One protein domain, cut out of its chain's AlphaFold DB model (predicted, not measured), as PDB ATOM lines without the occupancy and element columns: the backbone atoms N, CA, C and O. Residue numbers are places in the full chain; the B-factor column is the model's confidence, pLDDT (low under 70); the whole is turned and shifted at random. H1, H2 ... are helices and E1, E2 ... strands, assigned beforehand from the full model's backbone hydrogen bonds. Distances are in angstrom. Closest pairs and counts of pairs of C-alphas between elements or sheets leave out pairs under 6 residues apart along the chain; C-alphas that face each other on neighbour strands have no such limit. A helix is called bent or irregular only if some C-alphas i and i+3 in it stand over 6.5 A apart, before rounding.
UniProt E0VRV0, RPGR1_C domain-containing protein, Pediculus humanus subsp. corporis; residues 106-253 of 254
ATOM      1  N   ASP A 106      23.821 -19.053 -27.613       53.97
ATOM      2  CA  ASP A 106      22.798 -19.341 -26.608       53.97
ATOM      3  C   ASP A 106      22.794 -18.223 -25.554       53.97
ATOM      4  O   ASP A 106      23.437 -18.321 -24.506       53.97
ATOM      5  N   GLY A 107      22.127 -17.105 -25.848       68.00
ATOM      6  CA  GLY A 107      22.092 -15.969 -24.934       68.00
ATOM      7  C   GLY A 107      21.130 -14.864 -25.349       68.00
ATOM      8  O   GLY A 107      20.916 -14.614 -26.530       68.00
ATOM      9  N   LYS A 108      20.616 -14.154 -24.341       84.12
ATOM     10  CA  LYS A 108      19.871 -12.903 -24.496       84.12
ATOM     11  C   LYS A 108      20.807 -11.864 -25.130       84.12
ATOM     12  O   LYS A 108      21.720 -11.394 -24.452       84.12
ATOM     13  N   VAL A 109      20.625 -11.517 -26.402       85.62
ATOM     14  CA  VAL A 109      21.523 -10.601 -27.136       85.62
ATOM     15  C   VAL A 109      20.724  -9.516 -27.849       85.62
ATOM     16  O   VAL A 109      19.695  -9.797 -28.454       85.62
ATOM     17  N   ILE A 110      21.221  -8.282 -27.796       86.06
ATOM     18  CA  ILE A 110      20.794  -7.185 -28.670       86.06
ATOM     19  C   ILE A 110      21.929  -6.917 -29.649       86.06
ATOM     20  O   ILE A 110      23.080  -6.778 -29.243       86.06
ATOM     21  N   GLU A 111      21.610  -6.816 -30.927       85.62
ATOM     22  CA  GLU A 111      22.509  -6.321 -31.959       85.62
ATOM     23  C   GLU A 111      22.084  -4.900 -32.342       85.62
ATOM     24  O   GLU A 111      20.910  -4.653 -32.616       85.62
ATOM     25  N   ILE A 112      23.039  -3.970 -32.349       87.50
ATOM     26  CA  ILE A 112      22.848  -2.579 -32.771       87.50
ATOM     27  C   ILE A 112      23.803  -2.310 -33.930       87.50
ATOM     28  O   ILE A 112      25.009  -2.545 -33.814       87.50
ATOM     29  N   SER A 113      23.260  -1.796 -35.027       86.38
ATOM     30  CA  SER A 113      24.005  -1.394 -36.213       86.38
ATOM     31  C   SER A 113      23.779   0.089 -36.495       86.38
ATOM     32  O   SER A 113      22.651   0.510 -36.731       86.38
ATOM     33  N   ILE A 114      24.848   0.886 -36.503       89.69
ATOM     34  CA  ILE A 114      24.828   2.274 -36.975       89.69
ATOM     35  C   ILE A 114      25.239   2.260 -38.446       89.69
ATOM     36  O   ILE A 114      26.392   1.973 -38.782       89.69
ATOM     37  N   ILE A 115      24.276   2.531 -39.325       88.44
ATOM     38  CA  ILE A 115      24.425   2.360 -40.771       88.44
ATOM     39  C   ILE A 115      25.019   3.632 -41.366       88.44
ATOM     40  O   ILE A 115      26.143   3.607 -41.877       88.44
ATOM     41  N   SER A 116      24.309   4.756 -41.258       90.50
ATOM     42  CA  SER A 116      24.715   6.011 -41.889       90.50
ATOM     43  C   SER A 116      24.147   7.258 -41.212       90.50
ATOM     44  O   SER A 116      23.274   7.175 -40.355       90.50
ATOM     45  N   PHE A 117      24.648   8.425 -41.610       91.31
ATOM     46  CA  PHE A 117      24.129   9.736 -41.241       91.31
ATOM     47  C   PHE A 117      24.047  10.652 -42.468       91.31
ATOM     48  O   PHE A 117      24.923  10.619 -43.334       91.31
ATOM     49  N   GLN A 118      23.005  11.471 -42.528       90.88
ATOM     50  CA  GLN A 118      22.737  12.448 -43.584       90.88
ATOM     51  C   GLN A 118      22.470  13.807 -42.929       90.88
ATOM     52  O   GLN A 118      21.715  13.871 -41.960       90.88
ATOM     53  N   ILE A 119      23.072  14.888 -43.428       90.19
ATOM     54  CA  ILE A 119      22.832  16.233 -42.881       90.19
ATOM     55  C   ILE A 119      21.598  16.891 -43.505       90.19
ATOM     56  O   ILE A 119      21.240  16.616 -44.648       90.19
ATOM     57  N   ASP A 120      21.007  17.836 -42.778       88.88
ATOM     58  CA  ASP A 120      20.211  18.911 -43.371       88.88
ATOM     59  C   ASP A 120      21.143  20.113 -43.627       88.88
ATOM     60  O   ASP A 120      21.515  20.842 -42.706       88.88
ATOM     61  N   ASP A 121      21.569  20.310 -44.879       85.31
ATOM     62  CA  ASP A 121      22.529  21.354 -45.281       85.31
ATOM     63  C   ASP A 121      21.950  22.787 -45.287       85.31
ATOM     64  O   ASP A 121      22.675  23.785 -45.442       85.31
ATOM     65  N   THR A 122      20.648  22.926 -45.011       87.19
ATOM     66  CA  THR A 122      20.030  24.231 -44.757       87.19
ATOM     67  C   THR A 122      20.480  24.831 -43.421       87.19
ATOM     68  O   THR A 122      20.379  26.048 -43.240       87.19
ATOM     69  N   LYS A 123      21.023  24.005 -42.514       85.62
ATOM     70  CA  LYS A 123      21.314  24.330 -41.112       85.62
ATOM     71  C   LYS A 123      22.687  24.961 -40.926       85.62
ATOM     72  O   LYS A 123      23.708  24.431 -41.361       85.62
ATOM     73  N   ASP A 124      22.727  26.057 -40.175       81.88
ATOM     74  CA  ASP A 124      23.962  26.811 -39.939       81.88
ATOM     75  C   ASP A 124      24.995  26.067 -39.074       81.88
ATOM     76  O   ASP A 124      26.175  26.420 -39.101       81.88
ATOM     77  N   ILE A 125      24.600  25.013 -38.347       80.56
ATOM     78  CA  ILE A 125      25.526  24.196 -37.546       80.56
ATOM     79  C   ILE A 125      26.622  23.544 -38.408       80.56
ATOM     80  O   ILE A 125      27.786  23.553 -38.013       80.56
ATOM     81  N   TRP A 126      26.288  23.087 -39.621       82.44
ATOM     82  CA  TRP A 126      27.232  22.449 -40.554       82.44
ATOM     83  C   TRP A 126      28.106  23.448 -41.320       82.44
ATOM     84  O   TRP A 126      29.094  23.065 -41.938       82.44
ATOM     85  N   ARG A 127      27.779  24.744 -41.260       75.12
ATOM     86  CA  ARG A 127      28.565  25.826 -41.880       75.12
ATOM     87  C   ARG A 127      29.706  26.315 -40.981       75.12
ATOM     88  O   ARG A 127      30.449  27.221 -41.358       75.12
ATOM     89  N   ARG A 128      29.847  25.743 -39.780       70.81
ATOM     90  CA  ARG A 128      30.913  26.067 -38.825       70.81
ATOM     91  C   ARG A 128      32.221  25.401 -39.257       70.81
ATOM     92  O   ARG A 128      32.392  24.199 -39.097       70.81
ATOM     93  N   ASN A 129      33.176  26.209 -39.722       61.41
ATOM     94  CA  ASN A 129      34.506  25.769 -40.183       61.41
ATOM     95  C   ASN A 129      35.339  24.965 -39.157       61.41
ATOM     96  O   ASN A 129      36.397  24.458 -39.518       61.41
ATOM     97  N   SER A 130      34.925  24.903 -37.889       68.81
ATOM     98  CA  SER A 130      35.594  24.140 -36.829       68.81
ATOM     99  C   SER A 130      35.348  22.633 -36.910       68.81
ATOM    100  O   SER A 130      36.192  21.870 -36.453       68.81
ATOM    101  N   TYR A 131      34.209  22.199 -37.457       73.44
ATOM    102  CA  TYR A 131      33.842  20.786 -37.500       73.44
ATOM    103  C   TYR A 131      34.344  20.148 -38.801       73.44
ATOM    104  O   TYR A 131      33.879  20.492 -39.888       73.44
ATOM    105  N   SER A 132      35.301  19.222 -38.700       73.56
ATOM    106  CA  SER A 132      35.900  18.534 -39.856       73.56
ATOM    107  C   SER A 132      35.438  17.079 -39.986       73.56
ATOM    108  O   SER A 132      35.284  16.572 -41.103       73.56
ATOM    109  N   ILE A 133      35.163  16.420 -38.857       82.88
ATOM    110  CA  ILE A 133      34.774  15.010 -38.766       82.88
ATOM    111  C   ILE A 133      33.650  14.792 -37.743       82.88
ATOM    112  O   ILE A 133      33.481  15.556 -36.795       82.88
ATOM    113  N   ILE A 134      32.903  13.712 -37.942       86.44
ATOM    114  CA  ILE A 134      31.869  13.177 -37.058       86.44
ATOM    115  C   ILE A 134      32.123  11.703 -36.753       86.44
ATOM    116  O   ILE A 134      32.633  10.953 -37.585       86.44
ATOM    117  N   PHE A 135      31.698  11.265 -35.581       86.00
ATOM    118  CA  PHE A 135      31.511   9.858 -35.248       86.00
ATOM    119  C   PHE A 135      30.143   9.680 -34.583       86.00
ATOM    120  O   PHE A 135      29.507  10.659 -34.191       86.00
ATOM    121  N   ALA A 136      29.665   8.442 -34.494       86.88
ATOM    122  CA  ALA A 136      28.422   8.140 -33.798       86.88
ATOM    123  C   ALA A 136      28.699   7.350 -32.514       86.88
ATOM    124  O   ALA A 136      29.640   6.563 -32.450       86.88
ATOM    125  N   ASP A 137      27.868   7.555 -31.501       86.81
ATOM    126  CA  ASP A 137      27.890   6.835 -30.223       86.81
ATOM    127  C   ASP A 137      26.447   6.503 -29.812       86.81
ATOM    128  O   ASP A 137      25.488   7.038 -30.378       86.81
ATOM    129  N   PHE A 138      26.276   5.618 -28.830       83.94
ATOM    130  CA  PHE A 138      25.004   5.444 -28.148       83.94
ATOM    131  C   PHE A 138      25.166   5.092 -26.666       83.94
ATOM    132  O   PHE A 138      25.927   4.210 -26.287       83.94
ATOM    133  N   ILE A 139      24.356   5.703 -25.804       83.06
ATOM    134  CA  ILE A 139      24.212   5.251 -24.417       83.06
ATOM    135  C   ILE A 139      23.224   4.085 -24.400       83.06
ATOM    136  O   ILE A 139      22.097   4.234 -24.867       83.06
ATOM    137  N   PHE A 140      23.611   2.952 -23.808       83.31
ATOM    138  CA  PHE A 140      22.692   1.859 -23.479       83.31
ATOM    139  C   PHE A 140      23.017   1.260 -22.105       83.31
ATOM    140  O   PHE A 140      24.039   0.594 -21.930       83.31
ATOM    141  N   LEU A 141      22.110   1.455 -21.141       83.94
ATOM    142  CA  LEU A 141      22.228   0.946 -19.767       83.94
ATOM    143  C   LEU A 141      23.608   1.266 -19.145       83.94
ATOM    144  O   LEU A 141      23.998   2.426 -19.082       83.94
ATOM    145  N   ASP A 142      24.331   0.251 -18.663       80.31
ATOM    146  CA  ASP A 142      25.692   0.336 -18.130       80.31
ATOM    147  C   ASP A 142      26.769  -0.225 -19.081       80.31
ATOM    148  O   ASP A 142      27.869  -0.585 -18.648       80.31
ATOM    149  N   VAL A 143      26.488  -0.274 -20.390       80.00
ATOM    150  CA  VAL A 143      27.521  -0.509 -21.411       80.00
ATOM    151  C   VAL A 143      28.417   0.734 -21.507       80.00
ATOM    152  O   VAL A 143      27.936   1.858 -21.590       80.00
ATOM    153  N   LYS A 144      29.741   0.539 -21.463       72.38
ATOM    154  CA  LYS A 144      30.722   1.638 -21.508       72.38
ATOM    155  C   LYS A 144      30.839   2.258 -22.908       72.38
ATOM    156  O   LYS A 144      31.005   1.493 -23.857       72.38
ATOM    157  N   GLY A 145      30.941   3.592 -22.968       61.84
ATOM    158  CA  GLY A 145      31.144   4.415 -24.182       61.84
ATOM    159  C   GLY A 145      32.193   3.881 -25.166       61.84
ATOM    160  O   GLY A 145      31.911   3.671 -26.338       61.84
ATOM    161  N   GLU A 146      33.357   3.464 -24.652       68.38
ATOM    162  CA  GLU A 146      34.445   2.823 -25.423       68.38
ATOM    163  C   GLU A 146      34.021   1.585 -26.256       68.38
ATOM    164  O   GLU A 146      34.802   1.071 -27.056       68.38
ATOM    165  N   ASN A 147      32.832   1.024 -26.010       75.12
ATOM    166  CA  ASN A 147      32.272  -0.109 -26.748       75.12
ATOM    167  C   ASN A 147      31.051   0.281 -27.603       75.12
ATOM    168  O   ASN A 147      30.581  -0.563 -28.357       75.12
ATOM    169  N   THR A 148      30.521   1.498 -27.489       83.56
ATOM    170  CA  THR A 148      29.318   1.979 -28.195       83.56
ATOM    171  C   THR A 148      29.634   3.017 -29.274       83.56
ATOM    172  O   THR A 148      28.879   3.146 -30.238       83.56
ATOM    173  N   GLU A 149      30.789   3.674 -29.170       85.75
ATOM    174  CA  GLU A 149      31.355   4.567 -30.182       85.75
ATOM    175  C   GLU A 149      31.727   3.827 -31.484       85.75
ATOM    176  O   GLU A 149      32.314   2.738 -31.481       85.75
ATOM    177  N   THR A 150      31.447   4.447 -32.633       85.06
ATOM    178  CA  THR A 150      31.930   3.974 -33.935       85.06
ATOM    179  C   THR A 150      33.460   4.083 -33.991       85.06
ATOM    180  O   THR A 150      33.992   5.166 -33.757       85.06
ATOM    181  N   PRO A 151      34.195   3.025 -34.384       82.44
ATOM    182  CA  PRO A 151      35.657   2.963 -34.254       82.44
ATOM    183  C   PRO A 151      36.438   3.840 -35.249       82.44
ATOM    184  O   PRO A 151      37.669   3.869 -35.210       82.44
ATOM    185  N   GLU A 152      35.750   4.496 -36.185       83.44
ATOM    186  CA  GLU A 152      36.330   5.364 -37.206       83.44
ATOM    187  C   GLU A 152      35.449   6.603 -37.383       83.44
ATOM    188  O   GLU A 152      34.312   6.491 -37.847       83.44
ATOM    189  N   SER A 153      35.997   7.783 -37.094       85.31
ATOM    190  CA  SER A 153      35.385   9.053 -37.485       85.31
ATOM    191  C   SER A 153      35.348   9.192 -39.014       85.31
ATOM    192  O   SER A 153      36.193   8.659 -39.745       85.31
ATOM    193  N   ARG A 154      34.359   9.930 -39.507       85.81
ATOM    194  CA  ARG A 154      34.076  10.183 -40.922       85.81
ATOM    195  C   ARG A 154      34.005  11.694 -41.164       85.81
ATOM    196  O   ARG A 154      33.509  12.403 -40.298       85.81
ATOM    197  N   PRO A 155      34.470  12.221 -42.306       86.00
ATOM    198  CA  PRO A 155      34.232  13.607 -42.684       86.00
ATOM    199  C   PRO A 155      32.743  13.929 -42.716       86.00
ATOM    200  O   PRO A 155      31.925  13.089 -43.094       86.00
ATOM    201  N   ILE A 156      32.411  15.159 -42.339       85.50
ATOM    202  CA  ILE A 156      31.032  15.645 -42.371       85.50
ATOM    203  C   ILE A 156      30.573  15.742 -43.837       85.50
ATOM    204  O   ILE A 156      31.306  16.322 -44.649       85.50
ATOM    205  N   PRO A 157      29.395  15.189 -44.195       85.12
ATOM    206  CA  PRO A 157      28.777  15.418 -45.498       85.12
ATOM    207  C   PRO A 157      28.638  16.915 -45.790       85.12
ATOM    208  O   PRO A 157      28.348  17.700 -44.891       85.12
ATOM    209  N   LYS A 158      28.849  17.336 -47.037       84.44
ATOM    210  CA  LYS A 158      28.808  18.759 -47.425       84.44
ATOM    211  C   LYS A 158      27.466  19.217 -47.973       84.44
ATOM    212  O   LYS A 158      27.235  20.422 -48.057       84.44
ATOM    213  N   THR A 159      26.620  18.277 -48.374       86.31
ATOM    214  CA  THR A 159      25.291  18.519 -48.940       86.31
ATOM    215  C   THR A 159      24.304  17.494 -48.394       86.31
ATOM    216  O   THR A 159      24.710  16.442 -47.897       86.31
ATOM    217  N   SER A 160      23.006  17.764 -48.535       86.62
ATOM    218  CA  SER A 160      21.947  16.808 -48.191       86.62
ATOM    219  C   SER A 160      22.042  15.491 -48.968       86.62
ATOM    220  O   SER A 160      21.574  14.464 -48.489       86.62
ATOM    221  N   ASP A 161      22.628  15.503 -50.166       85.38
ATOM    222  CA  ASP A 161      22.739  14.324 -51.035       85.38
ATOM    223  C   ASP A 161      23.929  13.415 -50.662       85.38
ATOM    224  O   ASP A 161      24.000  12.266 -51.104       85.38
ATOM    225  N   GLU A 162      24.874  13.911 -49.856       88.38
ATOM    226  CA  GLU A 162      26.006  13.132 -49.359       88.38
ATOM    227  C   GLU A 162      25.617  12.337 -48.099       88.38
ATOM    228  O   GLU A 162      25.084  12.871 -47.125       88.38
ATOM    229  N   ILE A 163      25.929  11.038 -48.097       87.94
ATOM    230  CA  ILE A 163      25.658  10.126 -46.978       87.94
ATOM    231  C   ILE A 163      26.983   9.722 -46.325       87.94
ATOM    232  O   ILE A 163      27.881   9.185 -46.974       87.94
ATOM    233  N   CYS A 164      27.088   9.933 -45.015       88.75
ATOM    234  CA  CYS A 164      28.183   9.434 -44.193       88.75
ATOM    235  C   CYS A 164      27.898   7.985 -43.778       88.75
ATOM    236  O   CYS A 164      27.082   7.741 -42.893       88.75
ATOM    237  N   GLU A 165      28.575   7.010 -44.384       89.81
ATOM    238  CA  GLU A 165      28.454   5.600 -43.997       89.81
ATOM    239  C   GLU A 165      29.378   5.226 -42.823       89.81
ATOM    240  O   GLU A 165      30.611   5.279 -42.921       89.81
ATOM    241  N   PHE A 166      28.781   4.756 -41.726       88.50
ATOM    242  CA  PHE A 166      29.502   4.173 -40.593       88.50
ATOM    243  C   PHE A 166      29.635   2.654 -40.742       88.50
ATOM    244  O   PHE A 166      30.739   2.125 -40.595       88.50
ATOM    245  N   ASN A 167      28.536   1.964 -41.082       87.12
ATOM    246  CA  ASN A 167      28.446   0.498 -41.171       87.12
ATOM    247  C   ASN A 167      29.042  -0.224 -39.938       87.12
ATOM    248  O   ASN A 167      29.706  -1.261 -40.047       87.12
ATOM    249  N   PHE A 168      28.831   0.352 -38.754       89.06
ATOM    250  CA  PHE A 168      29.261  -0.198 -37.474       89.06
ATOM    251  C   PHE A 168      28.188  -1.141 -36.936       89.06
ATOM    252  O   PHE A 168      27.013  -0.806 -36.974       89.06
ATOM    253  N   ARG A 169      28.588  -2.305 -36.417       87.56
ATOM    254  CA  ARG A 169      27.701  -3.299 -35.797       87.56
ATOM    255  C   ARG A 169      28.327  -3.803 -34.505       87.56
ATOM    256  O   ARG A 169      29.496  -4.201 -34.510       87.56
ATOM    257  N   ILE A 170      27.527  -3.875 -33.448       87.25
ATOM    258  CA  ILE A 170      27.891  -4.470 -32.163       87.25
ATOM    259  C   ILE A 170      26.807  -5.419 -31.648       87.25
ATOM    260  O   ILE A 170      25.615  -5.155 -31.756       87.25
ATOM    261  N   GLU A 171      27.250  -6.520 -31.043       86.44
ATOM    262  CA  GLU A 171      26.423  -7.465 -30.292       86.44
ATOM    263  C   GLU A 171      26.648  -7.257 -28.784       86.44
ATOM    264  O   GLU A 171      27.779  -7.327 -28.289       86.44
ATOM    265  N   ILE A 172      25.564  -7.001 -28.053       86.88
ATOM    266  CA  ILE A 172      25.520  -6.714 -26.619       86.88
ATOM    267  C   ILE A 172      24.823  -7.876 -25.911       86.88
ATOM    268  O   ILE A 172      23.639  -8.136 -26.121       86.88
ATOM    269  N   VAL A 173      25.549  -8.561 -25.025       87.19
ATOM    270  CA  VAL A 173      24.981  -9.627 -24.189       87.19
ATOM    271  C   VAL A 173      24.197  -9.010 -23.029       87.19
ATOM    272  O   VAL A 173      24.711  -8.186 -22.268       87.19
ATOM    273  N   ILE A 174      22.943  -9.422 -22.877       86.12
ATOM    274  CA  ILE A 174      22.015  -8.915 -21.869       86.12
ATOM    275  C   ILE A 174      22.116  -9.768 -20.607       86.12
ATOM    276  O   ILE A 174      21.669 -10.913 -20.554       86.12
ATOM    277  N   THR A 175      22.721  -9.177 -19.578       87.12
ATOM    278  CA  THR A 175      22.800  -9.753 -18.234       87.12
ATOM    279  C   THR A 175      21.428  -9.734 -17.555       87.12
ATOM    280  O   THR A 175      20.532  -8.992 -17.958       87.12
ATOM    281  N   ASP A 176      21.253 -10.485 -16.466       84.12
ATOM    282  CA  ASP A 176      20.001 -10.420 -15.702       84.12
ATOM    283  C   ASP A 176      19.770  -9.041 -15.053       84.12
ATOM    284  O   ASP A 176      18.623  -8.628 -14.893       84.12
ATOM    285  N   LYS A 177      20.837  -8.271 -14.786       85.38
ATOM    286  CA  LYS A 177      20.747  -6.855 -14.391       85.38
ATOM    287  C   LYS A 177      20.171  -6.000 -15.527       85.38
ATOM    288  O   LYS A 177      19.231  -5.241 -15.297       85.38
ATOM    289  N   HIS A 178      20.687  -6.152 -16.751       86.25
ATOM    290  CA  HIS A 178      20.146  -5.456 -17.924       86.25
ATOM    291  C   HIS A 178      18.675  -5.844 -18.151       86.25
ATOM    292  O   HIS A 178      17.834  -4.987 -18.402       86.25
ATOM    293  N   LEU A 179      18.337  -7.129 -17.995       85.00
ATOM    294  CA  LEU A 179      16.970  -7.633 -18.126       85.00
ATOM    295  C   LEU A 179      16.018  -7.044 -17.071       85.00
ATOM    296  O   LEU A 179      14.876  -6.721 -17.397       85.00
ATOM    297  N   GLN A 180      16.456  -6.887 -15.819       83.19
ATOM    298  CA  GLN A 180      15.667  -6.212 -14.782       83.19
ATOM    299  C   GLN A 180      15.413  -4.742 -15.145       83.19
ATOM    300  O   GLN A 180      14.268  -4.293 -15.074       83.19
ATOM    301  N   ALA A 181      16.441  -4.023 -15.610       81.75
ATOM    302  CA  ALA A 181      16.302  -2.641 -16.071       81.75
ATOM    303  C   ALA A 181      15.308  -2.531 -17.244       81.75
ATOM    304  O   ALA A 181      14.325  -1.797 -17.142       81.75
ATOM    305  N   LEU A 182      15.479  -3.334 -18.300       80.50
ATOM    306  CA  LEU A 182      14.590  -3.371 -19.471       80.50
ATOM    307  C   LEU A 182      13.126  -3.681 -19.108       80.50
ATOM    308  O   LEU A 182      12.210  -3.094 -19.681       80.50
ATOM    309  N   ASN A 183      12.884  -4.569 -18.138       79.12
ATOM    310  CA  ASN A 183      11.527  -4.867 -17.665       79.12
ATOM    311  C   ASN A 183      10.925  -3.752 -16.792       79.12
ATOM    312  O   ASN A 183       9.703  -3.594 -16.775       79.12
ATOM    313  N   SER A 184      11.748  -2.967 -16.087       77.19
ATOM    314  CA  SER A 184      11.274  -1.866 -15.231       77.19
ATOM    315  C   SER A 184      10.703  -0.679 -16.021       77.19
ATOM    316  O   SER A 184       9.760  -0.034 -15.565       77.19
ATOM    317  N   VAL A 185      11.184  -0.446 -17.250       69.94
ATOM    318  CA  VAL A 185      10.757   0.678 -18.112       69.94
ATOM    319  C   VAL A 185       9.320   0.528 -18.640       69.94
ATOM    320  O   VAL A 185       8.744   1.475 -19.161       69.94
ATOM    321  N   LYS A 186       8.661  -0.612 -18.394       57.59
ATOM    322  CA  LYS A 186       7.238  -0.848 -18.705       57.59
ATOM    323  C   LYS A 186       6.270   0.217 -18.143       57.59
ATOM    324  O   LYS A 186       5.138   0.292 -18.612       57.59
ATOM    325  N   TYR A 187       6.691   1.014 -17.157       51.97
ATOM    326  CA  TYR A 187       5.851   2.010 -16.478       51.97
ATOM    327  C   TYR A 187       6.352   3.463 -16.560       51.97
ATOM    328  O   TYR A 187       5.603   4.360 -16.186       51.97
ATOM    329  N   ASN A 188       7.559   3.711 -17.085       46.09
ATOM    330  CA  ASN A 188       8.111   5.060 -17.255       46.09
ATOM    331  C   ASN A 188       8.217   5.387 -18.749       46.09
ATOM    332  O   ASN A 188       9.127   4.921 -19.428       46.09
ATOM    333  N   LEU A 189       7.288   6.208 -19.246       48.00
ATOM    334  CA  LEU A 189       7.208   6.628 -20.654       48.00
ATOM    335  C   LEU A 189       8.320   7.608 -21.084       48.00
ATOM    336  O   LEU A 189       8.407   7.926 -22.263       48.00
ATOM    337  N   GLU A 190       9.147   8.078 -20.146       45.97
ATOM    338  CA  GLU A 190      10.085   9.202 -20.320       45.97
ATOM    339  C   GLU A 190      11.572   8.793 -20.263       45.97
ATOM    340  O   GLU A 190      12.444   9.653 -20.180       45.97
ATOM    341  N   LEU A 191      11.887   7.490 -20.260       51.28
ATOM    342  CA  LEU A 191      13.274   7.007 -20.233       51.28
ATOM    343  C   LEU A 191      13.677   6.389 -21.574       51.28
ATOM    344  O   LEU A 191      13.375   5.224 -21.856       51.28
ATOM    345  N   ASP A 192      14.424   7.164 -22.359       63.00
ATOM    346  CA  ASP A 192      15.126   6.687 -23.547       63.00
ATOM    347  C   ASP A 192      16.202   5.677 -23.140       63.00
ATOM    348  O   ASP A 192      17.270   6.014 -22.630       63.00
ATOM    349  N   LEU A 193      15.893   4.394 -23.330       68.25
ATOM    350  CA  LEU A 193      16.788   3.293 -22.969       68.25
ATOM    351  C   LEU A 193      18.031   3.213 -23.859       68.25
ATOM    352  O   LEU A 193      19.055   2.707 -23.402       68.25
ATOM    353  N   ILE A 194      17.919   3.673 -25.108       75.88
ATOM    354  CA  ILE A 194      19.027   3.834 -26.051       75.88
ATOM    355  C   ILE A 194      18.977   5.273 -26.556       75.88
ATOM    356  O   ILE A 194      17.984   5.669 -27.166       75.88
ATOM    357  N   ILE A 195      20.041   6.033 -26.307       77.06
ATOM    358  CA  ILE A 195      20.206   7.406 -26.793       77.06
ATOM    359  C   ILE A 195      21.347   7.373 -27.795       77.06
ATOM    360  O   ILE A 195      22.470   7.074 -27.399       77.06
ATOM    361  N   PHE A 196      21.076   7.660 -29.065       81.31
ATOM    362  CA  PHE A 196      22.129   7.789 -30.069       81.31
ATOM    363  C   PHE A 196      22.753   9.187 -29.997       81.31
ATOM    364  O   PHE A 196      22.239  10.077 -29.322       81.31
ATOM    365  N   LYS A 197      23.907   9.373 -30.640       81.69
ATOM    366  CA  LYS A 197      24.614  10.654 -30.716       81.69
ATOM    367  C   LYS A 197      25.352  10.758 -32.040       81.69
ATOM    368  O   LYS A 197      25.888   9.763 -32.525       81.69
ATOM    369  N   ILE A 198      25.444  11.974 -32.568       84.19
ATOM    370  CA  ILE A 198      26.442  12.358 -33.570       84.19
ATOM    371  C   ILE A 198      27.365  13.357 -32.888       84.19
ATOM    372  O   ILE A 198      26.920  14.434 -32.498       84.19
ATOM    373  N   VAL A 199      28.632  12.989 -32.737       81.38
ATOM    374  CA  VAL A 199      29.646  13.811 -32.077       81.38
ATOM    375  C   VAL A 199      30.577  14.361 -33.146       81.38
ATOM    376  O   VAL A 199      31.154  13.599 -33.921       81.38
ATOM    377  N   THR A 200      30.717  15.684 -33.205       78.62
ATOM    378  CA  THR A 200      31.751  16.346 -34.008       78.62
ATOM    379  C   THR A 200      33.058  16.366 -33.231       78.62
ATOM    380  O   THR A 200      33.061  16.795 -32.080       78.62
ATOM    381  N   ASP A 201      34.159  15.984 -33.868       66.25
ATOM    382  CA  ASP A 201      35.501  16.203 -33.325       66.25
ATOM    383  C   ASP A 201      36.137  17.400 -34.056       66.25
ATOM    384  O   ASP A 201      35.958  17.581 -35.268       66.25
ATOM    385  N   THR A 202      36.810  18.267 -33.301       57.62
ATOM    386  CA  THR A 202      37.480  19.467 -33.814       57.62
ATOM    387  C   THR A 202      38.983  19.240 -33.776       57.62
ATOM    388  O   THR A 202      39.503  18.833 -32.744       57.62
ATOM    389  N   ASP A 203      39.715  19.604 -34.835       46.38
ATOM    390  CA  ASP A 203      41.190  19.492 -34.915       46.38
ATOM    391  C   ASP A 203      41.968  20.377 -33.897       46.38
ATOM    392  O   ASP A 203      43.170  20.615 -34.040       46.38
ATOM    393  N   LEU A 204      41.292  20.901 -32.872       37.66
ATOM    394  CA  LEU A 204      41.820  21.732 -31.798       37.66
ATOM    395  C   LEU A 204      41.388  21.157 -30.448       37.66
ATOM    396  O   LEU A 204      40.226  20.808 -30.255       37.66
ATOM    397  N   GLU A 205      42.341  21.093 -29.518       39.62
ATOM    398  CA  GLU A 205      42.130  20.673 -28.133       39.62
ATOM    399  C   GLU A 205      41.185  21.638 -27.398       39.62
ATOM    400  O   GLU A 205      41.641  22.567 -26.737       39.62
ATOM    401  N   ASP A 206      39.875  21.401 -27.448       35.88
ATOM    402  CA  ASP A 206      38.968  21.944 -26.443       35.88
ATOM    403  C   ASP A 206      37.796  21.007 -26.156       35.88
ATOM    404  O   ASP A 206      37.352  20.217 -26.989       35.88
ATOM    405  N   LYS A 207      37.347  21.042 -24.903       46.06
ATOM    406  CA  LYS A 207      36.316  20.143 -24.386       46.06
ATOM    407  C   LYS A 207      34.950  20.729 -24.697       46.06
ATOM    408  O   LYS A 207      34.651  21.776 -24.143       46.06
ATOM    409  N   ASP A 208      34.140  20.007 -25.460       31.41
ATOM    410  CA  ASP A 208      32.701  19.831 -25.221       31.41
ATOM    411  C   ASP A 208      32.187  18.708 -26.142       31.41
ATOM    412  O   ASP A 208      32.234  18.814 -27.365       31.41
ATOM    413  N   CYS A 209      31.734  17.596 -25.554       36.59
ATOM    414  CA  CYS A 209      31.102  16.489 -26.280       36.59
ATOM    415  C   CYS A 209      29.585  16.560 -26.058       36.59
ATOM    416  O   CYS A 209      29.148  16.609 -24.908       36.59
ATOM    417  N   GLU A 210      28.793  16.554 -27.135       36.88
ATOM    418  CA  GLU A 210      27.338  16.763 -27.083       36.88
ATOM    419  C   GLU A 210      26.525  15.475 -27.384       36.88
ATOM    420  O   GLU A 210      26.790  14.742 -28.336       36.88
ATOM    421  N   ASP A 211      25.496  15.223 -26.563       34.59
ATOM    422  CA  ASP A 211      24.581  14.066 -26.568       34.59
ATOM    423  C   ASP A 211      23.238  14.362 -27.285       34.59
ATOM    424  O   ASP A 211      22.598  15.372 -26.977       34.59
ATOM    425  N   ILE A 212      22.775  13.505 -28.225       33.53
ATOM    426  CA  ILE A 212      21.686  13.867 -29.171       33.53
ATOM    427  C   ILE A 212      20.773  12.707 -29.695       33.53
ATOM    428  O   ILE A 212      21.033  12.148 -30.760       33.53
ATOM    429  N   GLY A 213      19.575  12.522 -29.108       30.61
ATOM    430  CA  GLY A 213      18.345  12.094 -29.839       30.61
ATOM    431  C   GLY A 213      17.965  10.590 -29.934       30.61
ATOM    432  O   GLY A 213      18.806   9.701 -29.818       30.61
ATOM    433  N   PHE A 214      16.663  10.299 -30.138       33.66
ATOM    434  CA  PHE A 214      16.024   8.972 -29.931       33.66
ATOM    435  C   PHE A 214      14.835   8.647 -30.886       33.66
ATOM    436  O   PHE A 214      14.081   9.556 -31.230       33.66
ATOM    437  N   ASN A 215      14.615   7.360 -31.264       32.59
ATOM    438  CA  ASN A 215      13.296   6.741 -31.612       32.59
ATOM    439  C   ASN A 215      13.347   5.180 -31.788       32.59
ATOM    440  O   ASN A 215      14.337   4.579 -31.376       32.59
ATOM    441  N   ARG A 216      12.305   4.515 -32.360       34.31
ATOM    442  CA  ARG A 216      12.149   3.037 -32.570       34.31
ATOM    443  C   ARG A 216      11.922   2.547 -34.036       34.31
ATOM    444  O   ARG A 216      11.230   3.219 -34.789       34.31
ATOM    445  N   GLY A 217      12.404   1.326 -34.364       35.28
ATOM    446  CA  GLY A 217      12.220   0.539 -35.624       35.28
ATOM    447  C   GLY A 217      13.080   1.018 -36.815       35.28
ATOM    448  O   GLY A 217      13.190   2.226 -36.912       35.28
ATOM    449  N   PRO A 218      13.678   0.155 -37.697       51.56
ATOM    450  CA  PRO A 218      14.776   0.464 -38.651       51.56
ATOM    451  C   PRO A 218      14.844   1.939 -39.066       51.56
ATOM    452  O   PRO A 218      14.033   2.433 -39.848       51.56
ATOM    453  N   PHE A 219      15.755   2.656 -38.418       62.16
ATOM    454  CA  PHE A 219      15.397   3.886 -37.730       62.16
ATOM    455  C   PHE A 219      16.027   5.054 -38.460       62.16
ATOM    456  O   PHE A 219      17.231   5.245 -38.357       62.16
ATOM    457  N   SER A 220      15.218   5.854 -39.150       67.31
ATOM    458  CA  SER A 220      15.587   7.233 -39.473       67.31
ATOM    459  C   SER A 220      15.297   8.090 -38.242       67.31
ATOM    460  O   SER A 220      14.147   8.435 -37.981       67.31
ATOM    461  N   ILE A 221      16.328   8.355 -37.443       78.44
ATOM    462  CA  ILE A 221      16.245   9.157 -36.221       78.44
ATOM    463  C   ILE A 221      16.585  10.606 -36.569       78.44
ATOM    464  O   ILE A 221      17.695  10.882 -37.030       78.44
ATOM    465  N   ASP A 222      15.651  11.522 -36.301       82.81
ATOM    466  CA  ASP A 222      15.900  12.967 -36.300       82.81
ATOM    467  C   ASP A 222      17.027  13.300 -35.307       82.81
ATOM    468  O   ASP A 222      16.818  13.327 -34.089       82.81
ATOM    469  N   VAL A 223      18.214  13.616 -35.816       81.25
ATOM    470  CA  VAL A 223      19.294  14.196 -35.014       81.25
ATOM    471  C   VAL A 223      18.973  15.674 -34.831       81.25
ATOM    472  O   VAL A 223      18.656  16.371 -35.796       81.25
ATOM    473  N   ARG A 224      19.011  16.163 -33.589       80.25
ATOM    474  CA  ARG A 224      18.551  17.510 -33.210       80.25
ATOM    475  C   ARG A 224      19.698  18.383 -32.711       80.25
ATOM    476  O   ARG A 224      20.669  17.888 -32.169       80.25
ATOM    477  N   ASN A 225      19.610  19.693 -32.870       77.44
ATOM    478  CA  ASN A 225      20.610  20.602 -32.318       77.44
ATOM    479  C   ASN A 225      20.558  20.548 -30.776       77.44
ATOM    480  O   ASN A 225      19.481  20.749 -30.215       77.44
ATOM    481  N   MET A 226      21.669  20.311 -30.062       70.88
ATOM    482  CA  MET A 226      21.637  20.357 -28.588       70.88
ATOM    483  C   MET A 226      21.307  21.770 -28.091       70.88
ATOM    484  O   MET A 226      20.463  21.935 -27.214       70.88
ATOM    485  N   SER A 227      21.912  22.799 -28.693       73.06
ATOM    486  CA  SER A 227      21.656  24.203 -28.332       73.06
ATOM    487  C   SER A 227      20.188  24.610 -28.538       73.06
ATOM    488  O   SER A 227      19.730  25.606 -27.981       73.06
ATOM    489  N   ASN A 228      19.450  23.861 -29.363       69.81
ATOM    490  CA  ASN A 228      18.044  24.081 -29.666       69.81
ATOM    491  C   ASN A 228      17.350  22.746 -29.988       69.81
ATOM    492  O   ASN A 228      17.142  22.423 -31.158       69.81
ATOM    493  N   HIS A 229      16.931  22.002 -28.957       68.50
ATOM    494  CA  HIS A 229      16.311  20.669 -29.077       68.50
ATOM    495  C   HIS A 229      15.074  20.583 -30.012       68.50
ATOM    496  O   HIS A 229      14.602  19.488 -30.330       68.50
ATOM    497  N   SER A 230      14.526  21.714 -30.478       75.94
ATOM    498  CA  SER A 230      13.456  21.741 -31.484       75.94
ATOM    499  C   SER A 230      13.948  21.572 -32.930       75.94
ATOM    500  O   SER A 230      13.211  21.042 -33.763       75.94
ATOM    501  N   GLU A 231      15.181  21.985 -33.228       81.94
ATOM    502  CA  GLU A 231      15.752  22.001 -34.574       81.94
ATOM    503  C   GLU A 231      16.315  20.630 -34.955       81.94
ATOM    504  O   GLU A 231      17.234  20.136 -34.313       81.94
ATOM    505  N   ILE A 232      15.804  20.041 -36.036       84.69
ATOM    506  CA  ILE A 232      16.408  18.870 -36.685       84.69
ATOM    507  C   ILE A 232      17.607  19.353 -37.510       84.69
ATOM    508  O   ILE A 232      17.485  20.356 -38.221       84.69
ATOM    509  N   ILE A 233      18.739  18.655 -37.398       86.69
ATOM    510  CA  ILE A 233      20.008  18.951 -38.082       86.69
ATOM    511  C   ILE A 233      20.455  17.850 -39.052       86.69
ATOM    512  O   ILE A 233      21.350  18.077 -39.862       86.69
ATOM    513  N   GLY A 234      19.837  16.675 -38.998       89.56
ATOM    514  CA  GLY A 234      20.112  15.568 -39.904       89.56
ATOM    515  C   GLY A 234      19.359  14.306 -39.496       89.56
ATOM    516  O   GLY A 234      18.588  14.317 -38.537       89.56
ATOM    517  N   THR A 235      19.631  13.216 -40.200       89.88
ATOM    518  CA  THR A 235      18.986  11.917 -40.013       89.88
ATOM    519  C   THR A 235      20.052  10.851 -39.809       89.88
ATOM    520  O   THR A 235      20.892  10.635 -40.684       89.88
ATOM    521  N   LEU A 236      20.021  10.167 -38.667       89.75
ATOM    522  CA  LEU A 236      20.840   8.981 -38.413       89.75
ATOM    523  C   LEU A 236      20.035   7.733 -38.780       89.75
ATOM    524  O   LEU A 236      18.895   7.597 -38.346       89.75
ATOM    525  N   VAL A 237      20.634   6.822 -39.544       87.81
ATOM    526  CA  VAL A 237      20.060   5.521 -39.900       87.81
ATOM    527  C   VAL A 237      20.690   4.433 -39.035       87.81
ATOM    528  O   VAL A 237      21.891   4.166 -39.144       87.81
ATOM    529  N   VAL A 238      19.885   3.775 -38.198       86.75
ATOM    530  CA  VAL A 238      20.314   2.615 -37.396       86.75
ATOM    531  C   VAL A 238      19.399   1.404 -37.587       86.75
ATOM    532  O   VAL A 238      18.268   1.516 -38.047       86.75
ATOM    533  N   GLU A 239      19.877   0.230 -37.203       82.88
ATOM    534  CA  GLU A 239      19.107  -1.008 -37.115       82.88
ATOM    535  C   GLU A 239      19.345  -1.633 -35.738       82.88
ATOM    536  O   GLU A 239      20.467  -1.638 -35.230       82.88
ATOM    537  N   ILE A 240      18.286  -2.151 -35.118       83.50
ATOM    538  CA  ILE A 240      18.360  -2.874 -33.848       83.50
ATOM    539  C   ILE A 240      17.622  -4.190 -34.036       83.50
ATOM    540  O   ILE A 240      16.456  -4.193 -34.431       83.50
ATOM    541  N   SER A 241      18.286  -5.298 -33.724       81.19
ATOM    542  CA  SER A 241      17.666  -6.619 -33.657       81.19
ATOM    543  C   SER A 241      17.926  -7.256 -32.294       81.19
ATOM    544  O   SER A 241      18.867  -6.900 -31.584       81.19
ATOM    545  N   VAL A 242      17.044  -8.162 -31.879       83.88
ATOM    546  CA  VAL A 242      17.107  -8.812 -30.566       83.88
ATOM    547  C   VAL A 242      16.944 -10.314 -30.710       83.88
ATOM    548  O   VAL A 242      16.294 -10.785 -31.641       83.88
ATOM    549  N   SER A 243      17.533 -11.071 -29.790       81.44
ATOM    550  CA  SER A 243      17.360 -12.518 -29.749       81.44
ATOM    551  C   SER A 243      15.928 -12.900 -29.314       81.44
ATOM    552  O   SER A 243      15.281 -12.127 -28.593       81.44
ATOM    553  N   PRO A 244      15.410 -14.085 -29.698       78.94
ATOM    554  CA  PRO A 244      14.024 -14.487 -29.420       78.94
ATOM    555  C   PRO A 244      13.625 -14.469 -27.935       78.94
ATOM    556  O   PRO A 244      12.466 -14.250 -27.585       78.94
ATOM    557  N   GLU A 245      14.586 -14.648 -27.028       79.06
ATOM    558  CA  GLU A 245      14.379 -14.578 -25.578       79.06
ATOM    559  C   GLU A 245      14.018 -13.163 -25.091       79.06
ATOM    560  O   GLU A 245      13.449 -13.007 -24.007       79.06
ATOM    561  N   LEU A 246      14.352 -12.131 -25.874       77.75
ATOM    562  CA  LEU A 246      14.111 -10.719 -25.577       77.75
ATOM    563  C   LEU A 246      12.878 -10.151 -26.291       77.75
ATOM    564  O   LEU A 246      12.316  -9.175 -25.793       77.75
ATOM    565  N   GLU A 247      12.396 -10.780 -27.372       76.56
ATOM    566  CA  GLU A 247      11.181 -10.377 -28.111       76.56
ATOM    567  C   GLU A 247       9.962 -10.170 -27.200       76.56
ATOM    568  O   GLU A 247       9.067  -9.381 -27.497       76.56
ATOM    569  N   ASN A 248       9.903 -10.880 -26.067       70.69
ATOM    570  CA  ASN A 248       8.786 -10.784 -25.136       70.69
ATOM    571  C   ASN A 248       8.811  -9.570 -24.194       70.69
ATOM    572  O   ASN A 248       7.784  -9.281 -23.572       70.69
ATOM    573  N   ILE A 249       9.919  -8.830 -24.127       72.62
ATOM    574  CA  ILE A 249      10.036  -7.607 -23.327       72.62
ATOM    575  C   ILE A 249       9.254  -6.481 -24.006       72.62
ATOM    576  O   ILE A 249       9.437  -6.197 -25.186       72.62
ATOM    577  N   HIS A 250       8.417  -5.789 -23.230       64.50
ATOM    578  CA  HIS A 250       7.544  -4.709 -23.710       64.50
ATOM    579  C   HIS A 250       8.280  -3.631 -24.527       64.50
ATOM    580  O   HIS A 250       7.726  -3.091 -25.477       64.50
ATOM    581  N   PHE A 251       9.533  -3.332 -24.173       65.56
ATOM    582  CA  PHE A 251      10.364  -2.337 -24.847       65.56
ATOM    583  C   PHE A 251      10.594  -2.610 -26.349       65.56
ATOM    584  O   PHE A 251      10.694  -1.646 -27.106       65.56
ATOM    585  N   PHE A 252      10.643  -3.883 -26.768       64.56
ATOM    586  CA  PHE A 252      10.869  -4.303 -28.164       64.56
ATOM    587  C   PHE A 252       9.572  -4.646 -28.922       64.56
ATOM    588  O   PHE A 252       9.631  -5.149 -30.039       64.56
ATOM    589  N   LYS A 253       8.396  -4.398 -28.323       56.91
ATOM    590  CA  LYS A 253       7.071  -4.616 -28.943       56.91
ATOM    591  C   LYS A 253       6.402  -3.323 -29.436       56.91
ATOM    592  O   LYS A 253       5.209  -3.342 -29.733       56.91
TER     593      LYS A 253
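What this domain is: This is residues 106 to 253 of the 254 residues of the protein "RPGR1_C domain-containing protein" of Pediculus humanus subsp. corporis (UniProt E0VRV0). You are looking at an elongated sandwich of two unequal sheets: a twisted four-stranded sheet, E3 E1 E6 E5, with the two-stranded E2 E4 crossed over one face. H2 lies off one end and little H1 at the other. The 148 printed residues run E1 H1 E2 E3 H2 E4 E5 E6, both sheets antiparallel, class mixed. The whole is compact, radius of gyration of the C-alphas 16.1 A, spanning 47 by 30 by 29 A.

Where its parts are: Find C-alpha 109 at (21.523, -10.601, -27.136); from there E1, residues 109 to 119, runs 31.1 A. Next come H1, 124 to 127, E2, 133 to 140, and E3, 163 to 173, 30.2 A long. H2, 176 to 187, is irregular, only just: C-alphas 184 and 187 are 6.8 A apart. Then read E4, 194 to 201, E5, 219 to 225, and E6, 228 to 242, which bends by 88 degrees at residue 231 and ends at C-alpha 242, (17.107, -8.812, -30.566).

How they stand to each other: In the larger sheet, look for N 110 and O 172 of E1 and E3, 2.9 A, N 111 and O 241 of E1 and E6, 2.8 A, and N 221 and O 236 of the hairpin E5 and E6, 2.8 A. Beside E2, E4 puts N 197 2.8 A from O 137. Strands of the two sheets stand at 43 degrees; the closest C-alphas of E4 and E5, Ile 198 and Val 223, are 7.5 A apart. H1 only grazes the larger sheet with residues 124 to 126; H2 is not on it. In H2, 6 of 8 O i to N i+4 pairs are within hydrogen-bond range; H1 is too short for one.

The domain as a whole: The farthest C-alphas, Asp 106 and Asn 129, are 48.5 A apart. The printed part has no cut; E2 to E3 and E4 to E5 are long links. Confidence is low in 41 residues, among them 185 to 193 and 201 to 220.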